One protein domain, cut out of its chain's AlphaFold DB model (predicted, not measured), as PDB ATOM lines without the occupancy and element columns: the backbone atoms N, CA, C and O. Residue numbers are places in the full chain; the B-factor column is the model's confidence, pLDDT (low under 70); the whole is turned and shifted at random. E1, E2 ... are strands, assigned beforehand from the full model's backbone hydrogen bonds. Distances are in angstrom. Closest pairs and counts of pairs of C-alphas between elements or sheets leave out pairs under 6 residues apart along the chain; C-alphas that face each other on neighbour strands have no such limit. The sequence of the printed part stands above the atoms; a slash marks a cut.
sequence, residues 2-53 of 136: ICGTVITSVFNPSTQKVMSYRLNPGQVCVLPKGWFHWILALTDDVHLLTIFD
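What this domain is: This is residues 2 to 53 of the 136 residues of the protein "Conserved domain protein" of Sporolactobacillus inulinus (UniProt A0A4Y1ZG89). There is little regular structure here: one small antiparallel sheet of three strands makes a wall, and the long unnamed stretch 24 to 36 folds back over one of its faces. Residues 47 to 53 slant away from the sheet on that same side. The printed part has 52 residues, with no named helix and the strands E1, E2, E3 along the chain, in sheet order E2, E1, E3. The class is all strand, with 19 residues in named elements; the whole is only just compact, close to loose, with a radius of gyration of the C-alphas of 11.5 A and spans of 33 by 24 by 14 A.

Where its parts are: Find C-alpha 6 at (175.289, 163.550, 227.851); from there E1, residues 6 to 12, runs 19.1 A. E2, residues 17 to 23, runs 19.2 A. E3, residues 37 to 41, ends at C-alpha 41 at (175.912, 162.692, 223.442), 13.7 A from its first C-alpha.

How they stand to each other: Look first at inner strand E1. It forms a hairpin with edge strand E2, antiparallel at 158 degrees; N 8 and O 21 are 2.9 A apart, within hydrogen-bond range. Edge strand E3 is antiparallel to E1 at 166 degrees, with N 40 and O 7 within hydrogen-bond range at 2.8 A.

The domain as a whole: The C-alphas of Ser 14 and Asp 45, the two farthest apart, are 34.3 A apart. The link E2 to E3 is long; the printed part has no cut, and no printed residue is under 70 in pLDDT.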
ATOM      1  N   ILE A   2     173.651 172.944 228.804       96.69
ATOM      2  CA  ILE A   2     172.655 173.945 228.371       96.69
ATOM      3  C   ILE A   2     171.413 173.256 227.786       96.69
ATOM      4  O   ILE A   2     170.311 173.498 228.263       96.69
ATOM      5  N   CYS A   3     171.586 172.366 226.801       96.94
ATOM      6  CA  CYS A   3     170.500 171.635 226.130       96.94
ATOM      7  C   CYS A   3     170.930 170.198 225.797       96.94
ATOM      8  O   CYS A   3     172.103 169.980 225.501       96.94
ATOM      9  N   GLY A   4     169.994 169.242 225.828       96.12
ATOM     10  CA  GLY A   4     170.214 167.823 225.516       96.12
ATOM     11  C   GLY A   4     170.586 166.960 226.728       96.12
ATOM     12  O   GLY A   4     170.384 167.354 227.879       96.12
ATOM     13  N   THR A   5     171.149 165.773 226.489       96.12
ATOM     14  CA  THR A   5     171.706 164.894 227.537       96.12
ATOM     15  C   THR A   5     173.055 164.319 227.120       96.12
ATOM     16  O   THR A   5     173.222 163.895 225.978       96.12
ATOM     17  N   VAL A   6     173.999 164.229 228.060       95.62
ATOM     18  CA  VAL A   6     175.289 163.550 227.851       95.62
ATOM     19  C   VAL A   6     175.636 162.572 228.967       95.62
ATOM     20  O   VAL A   6     175.124 162.681 230.083       95.62
ATOM     21  N   ILE A   7     176.570 161.666 228.685       96.56
ATOM     22  CA  ILE A   7     177.411 161.021 229.698       96.56
ATOM     23  C   ILE A   7     178.821 161.593 229.579       96.56
ATOM     24  O   ILE A   7     179.431 161.522 228.514       96.56
ATOM     25  N   THR A   8     179.355 162.123 230.674       95.06
ATOM     26  CA  THR A   8     180.781 162.442 230.807       95.06
ATOM     27  C   THR A   8     181.453 161.341 231.609       95.06
ATOM     28  O   THR A   8     181.014 161.050 232.725       95.06
ATOM     29  N   SER A   9     182.524 160.762 231.083       95.75
ATOM     30  CA  SER A   9     183.307 159.734 231.767       95.75
ATOM     31  C   SER A   9     184.744 160.198 231.933       95.75
ATOM     32  O   SER A   9     185.314 160.774 231.012       95.75
ATOM     33  N   VAL A  10     185.334 159.941 233.098       96.19
ATOM     34  CA  VAL A  10     186.703 160.346 233.432       96.19
ATOM     35  C   VAL A  10     187.437 159.221 234.147       96.19
ATOM     36  O   VAL A  10     186.893 158.579 235.048       96.19
ATOM     37  N   PHE A  11     188.681 158.973 233.748       96.19
ATOM     38  CA  PHE A  11     189.564 158.043 234.438       96.19
ATOM     39  C   PHE A  11     190.195 158.727 235.651       96.19
ATOM     40  O   PHE A  11     190.888 159.734 235.517       96.19
ATOM     41  N   ASN A  12     189.963 158.169 236.838       95.69
ATOM     42  CA  ASN A  12     190.606 158.599 238.069       95.69
ATOM     43  C   ASN A  12     191.970 157.898 238.204       95.69
ATOM     44  O   ASN A  12     191.988 156.695 238.476       95.69
ATOM     45  N   PRO A  13     193.103 158.610 238.059       93.94
ATOM     46  CA  PRO A  13     194.430 157.999 238.085       93.94
ATOM     47  C   PRO A  13     194.809 157.437 239.461       93.94
ATOM     48  O   PRO A  13     195.559 156.469 239.532       93.94
ATOM     49  N   SER A  14     194.270 157.992 240.551       95.00
ATOM     50  CA  SER A  14     194.578 157.540 241.914       95.00
ATOM     51  C   SER A  14     193.874 156.233 242.262       95.00
ATOM     52  O   SER A  14     194.441 155.376 242.934       95.00
ATOM     53  N   THR A  15     192.626 156.070 241.813       96.56
ATOM     54  CA  THR A  15     191.825 154.867 242.102       96.56
ATOM     55  C   THR A  15     191.807 153.862 240.957       96.56
ATOM     56  O   THR A  15     191.338 152.742 241.148       96.56
ATOM     57  N   GLN A  16     192.305 154.253 239.781       95.31
ATOM     58  CA  GLN A  16     192.265 153.490 238.532       95.31
ATOM     59  C   GLN A  16     190.843 153.078 238.123       95.31
ATOM     60  O   GLN A  16     190.623 152.014 237.546       95.31
ATOM     61  N   LYS A  17     189.853 153.924 238.428       95.19
ATOM     62  CA  LYS A  17     188.443 153.687 238.097       95.19
ATOM     63  C   LYS A  17     187.930 154.742 237.135       95.19
ATOM     64  O   LYS A  17     188.271 155.916 237.246       95.19
ATOM     65  N   VAL A  18     187.057 154.324 236.226       96.62
ATOM     66  CA  VAL A  18     186.276 155.254 235.412       96.62
ATOM     67  C   VAL A  18     185.070 155.710 236.226       96.62
ATOM     68  O   VAL A  18     184.302 154.887 236.722       96.62
ATOM     69  N   MET A  19     184.903 157.019 236.354       96.06
ATOM     70  CA  MET A  19     183.719 157.643 236.939       96.06
ATOM     71  C   MET A  19     182.872 158.200 235.803       96.06
ATOM     72  O   MET A  19     183.410 158.869 234.922       96.06
ATOM     73  N   SER A  20     181.570 157.915 235.801       96.56
ATOM     74  CA  SER A  20     180.664 158.356 234.739       96.56
ATOM     75  C   SER A  20     179.470 159.100 235.314       96.56
ATOM     76  O   SER A  20     178.820 158.620 236.241       96.56
ATOM     77  N   TYR A  21     179.163 160.253 234.729       95.94
ATOM     78  CA  TYR A  21     178.104 161.149 235.176       95.94
ATOM     79  C   TYR A  21     177.170 161.445 234.011       95.94
ATOM     80  O   TYR A  21     177.612 161.873 232.945       95.94
ATOM     81  N   ARG A  22     175.869 161.223 234.210       97.25
ATOM     82  CA  ARG A  22     174.843 161.653 233.259       97.25
ATOM     83  C   ARG A  22     174.459 163.096 233.567       97.25
ATOM     84  O   ARG A  22     174.031 163.372 234.685       97.25
ATOM     85  N   LEU A  23     174.582 163.988 232.586       97.06
ATOM     86  CA  LEU A  23     174.176 165.386 232.719       97.06
ATOM     87  C   LEU A  23     172.959 165.695 231.853       97.06
ATOM     88  O   LEU A  23     172.967 165.470 230.643       97.06
ATOM     89  N   ASN A  24     171.953 166.272 232.495       97.06
ATOM     90  CA  ASN A  24     170.775 166.892 231.900       97.06
ATOM     91  C   ASN A  24     170.906 168.429 231.988       97.06
ATOM     92  O   ASN A  24     171.830 168.923 232.650       97.06
ATOM     93  N   PRO A  25     170.017 169.214 231.350       98.06
ATOM     94  CA  PRO A  25     170.084 170.674 231.379       98.06
ATOM     95  C   PRO A  25     170.147 171.238 232.806       98.06
ATOM     96  O   PRO A  25     169.489 170.739 233.716       98.06
ATOM     97  N   GLY A  26     170.981 172.258 233.008       96.75
ATOM     98  CA  GLY A  26     171.223 172.882 234.315       96.75
ATOM     99  C   GLY A  26     172.226 172.149 235.214       96.75
ATOM    100  O   GLY A  26     172.668 172.716 236.208       96.75
ATOM    101  N   GLN A  27     172.645 170.926 234.870       97.56
ATOM    102  CA  GLN A  27     173.629 170.182 235.661       97.56
ATOM    103  C   GLN A  27     175.073 170.506 235.251       97.56
ATOM    104  O   GLN A  27     175.359 170.876 234.101       97.56
ATOM    105  N   VAL A  28     175.985 170.330 236.207       96.50
ATOM    106  CA  VAL A  28     177.425 170.583 236.080       96.50
ATOM    107  C   VAL A  28     178.200 169.386 236.631       96.50
ATOM    108  O   VAL A  28     177.788 168.770 237.611       96.50
ATOM    109  N   CYS A  29     179.329 169.069 236.005       95.31
ATOM    110  CA  CYS A  29     180.344 168.164 236.533       95.31
ATOM    111  C   CYS A  29     181.705 168.863 236.472       95.31
ATOM    112  O   CYS A  29     181.922 169.720 235.614       95.31
ATOM    113  N   VAL A  30     182.627 168.472 237.350       94.75
ATOM    114  CA  VAL A  30     184.002 168.984 237.363       94.75
ATOM    115  C   VAL A  30     184.940 167.856 236.961       94.75
ATOM    116  O   VAL A  30     184.927 166.789 237.574       94.75
ATOM    117  N   LEU A  31     185.742 168.092 235.925       93.00
ATOM    118  CA  LEU A  31     186.759 167.158 235.445       93.00
ATOM    119  C   LEU A  31     188.136 167.748 235.786       93.00
ATOM    120  O   LEU A  31     188.459 168.823 235.278       93.00
ATOM    121  N   PRO A  32     188.932 167.114 236.666       93.38
ATOM    122  CA  PRO A  32     190.215 167.675 237.084       93.38
ATOM    123  C   PRO A  32     191.220 167.821 235.933       93.38
ATOM    124  O   PRO A  32     191.231 167.034 234.982       93.38
ATOM    125  N   LYS A  33     192.118 168.808 236.050       92.44
ATOM    126  CA  LYS A  33     193.175 169.069 235.063       92.44
ATOM    127  C   LYS A  33     194.025 167.818 234.819       92.44
ATOM    128  O   LYS A  33     194.481 167.166 235.754       92.44
ATOM    129  N   GLY A  34     194.255 167.507 233.544       91.81
ATOM    130  CA  GLY A  34     195.084 166.379 233.110       91.81
ATOM    131  C   GLY A  34     194.422 165.002 233.228       91.81
ATOM    132  O   GLY A  34     195.038 164.010 232.847       91.81
ATOM    133  N   TRP A  35     193.185 164.905 233.727       94.56
ATOM    134  CA  TRP A  35     192.491 163.621 233.804       94.56
ATOM    135  C   TRP A  35     191.873 163.278 232.450       94.56
ATOM    136  O   TRP A  35     191.128 164.072 231.870       94.56
ATOM    137  N   PHE A  36     192.177 162.080 231.947       93.94
ATOM    138  CA  PHE A  36     191.659 161.619 230.665       93.94
ATOM    139  C   PHE A  36     190.150 161.382 230.756       93.94
ATOM    140  O   PHE A  36     189.677 160.655 231.633       93.94
ATOM    141  N   HIS A  37     189.394 162.004 229.857       93.56
ATOM    142  CA  HIS A  37     187.939 161.972 229.863       93.56
ATOM    143  C   HIS A  37     187.366 161.992 228.449       93.56
ATOM    144  O   HIS A  37     188.045 162.345 227.484       93.56
ATOM    145  N   TRP A  38     186.100 161.612 228.335       93.06
ATOM    146  CA  TRP A  38     185.333 161.662 227.097       93.06
ATOM    147  C   TRP A  38     183.872 162.000 227.385       93.06
ATOM    148  O   TRP A  38     183.371 161.803 228.497       93.06
ATOM    149  N   ILE A  39     183.193 162.540 226.376       92.12
ATOM    150  CA  ILE A  39     181.808 163.002 226.468       92.12
ATOM    151  C   ILE A  39     181.015 162.333 225.352       92.12
ATOM    152  O   ILE A  39     181.378 162.439 224.185       92.12
ATOM    153  N   LEU A  40     179.938 161.645 225.720       92.19
ATOM    154  CA  LEU A  40     179.031 160.976 224.794       92.19
ATOM    155  C   LEU A  40     177.685 161.692 224.803       92.19
ATOM    156  O   LEU A  40     177.030 161.771 225.846       92.19
ATOM    157  N   ALA A  41     177.267 162.195 223.643       92.31
ATOM    158  CA  ALA A  41     175.912 162.692 223.442       92.31
ATOM    159  C   ALA A  41     174.909 161.529 223.503       92.31
ATOM    160  O   ALA A  41     175.129 160.486 222.891       92.31
ATOM    161  N   LEU A  42     173.827 161.701 224.268       93.31
ATOM    162  CA  LEU A  42     172.716 160.743 224.358       93.31
ATOM    163  C   LEU A  42     171.458 161.216 223.620       93.31
ATOM    164  O   LEU A  42     170.513 160.446 223.472       93.31
ATOM    165  N   THR A  43     171.429 162.481 223.213       93.50
ATOM    166  CA  THR A  43     170.367 163.087 222.411       93.50
ATOM    167  C   THR A  43     171.002 163.917 221.307       93.50
ATOM    168  O   THR A  43     172.164 164.316 221.426       93.50
ATOM    169  N   ASP A  44     170.221 164.235 220.282       90.75
ATOM    170  CA  ASP A  44     170.613 165.220 219.277       90.75
ATOM    171  C   ASP A  44     170.655 166.637 219.881       90.75
ATOM    172  O   ASP A  44     170.189 166.866 221.006       90.75
ATOM    173  N   ASP A  45     171.271 167.567 219.145       90.81
ATOM    174  CA  ASP A  45     171.344 169.003 219.463       90.81
ATOM    175  C   ASP A  45     171.853 169.327 220.881       90.81
ATOM    176  O   ASP A  45     171.421 170.267 221.558       90.81
ATOM    177  N   VAL A  46     172.815 168.527 221.340       94.19
ATOM    178  CA  VAL A  46     173.505 168.707 222.617       94.19
ATOM    179  C   VAL A  46     174.341 169.992 222.617       94.19
ATOM    180  O   VAL A  46     175.206 170.194 221.767       94.19
ATOM    181  N   HIS A  47     174.144 170.830 223.639       95.25
ATOM    182  CA  HIS A  47     174.901 172.065 223.848       95.25
ATOM    183  C   HIS A  47     175.559 172.071 225.236       95.25
ATOM    184  O   HIS A  47     174.889 172.158 226.275       95.25
ATOM    185  N   LEU A  48     176.893 171.997 225.252       93.19
ATOM    186  CA  LEU A  48     177.721 172.102 226.452       93.19
ATOM    187  C   LEU A  48     178.482 173.421 226.480       93.19
ATOM    188  O   LEU A  48     178.968 173.893 225.460       93.19
ATOM    189  N   LEU A  49     178.656 173.936 227.692       94.44
ATOM    190  CA  LEU A  49     179.619 174.978 228.005       94.44
ATOM    191  C   LEU A  49     180.714 174.354 228.867       94.44
ATOM    192  O   LEU A  49     180.416 173.798 229.927       94.44
ATOM    193  N   THR A  50     181.956 174.443 228.407       92.50
ATOM    194  CA  THR A  50     183.147 174.103 229.185       92.50
ATOM    195  C   THR A  50     183.807 175.390 229.670       92.50
ATOM    196  O   THR A  50     183.883 176.376 228.942       92.50
ATOM    197  N   ILE A  51     184.245 175.394 230.929       93.44
ATOM    198  CA  ILE A  51     184.914 176.531 231.563       93.44
ATOM    199  C   ILE A  51     186.263 176.028 232.060       93.44
ATOM    200  O   ILE A  51     186.330 174.983 232.709       93.44
ATOM    201  N   PHE A  52     187.318 176.768 231.743       92.88
ATOM    202  CA  PHE A  52     188.688 176.455 232.125       92.88
ATOM    203  C   PHE A  52     189.236 177.563 233.025       92.88
ATOM    204  O   PHE A  52     188.825 178.717 232.926       92.88
ATOM    205  N   ASP A  53     190.182 177.213 233.892       92.12
ATOM    206  CA  ASP A  53     190.887 178.137 234.787       92.12
ATOM    207  C   ASP A  53     192.017 178.916 234.081       92.12
ATOM    208  O   ASP A  53     192.812 179.593 234.727       92.12
TER     209      ASP A  53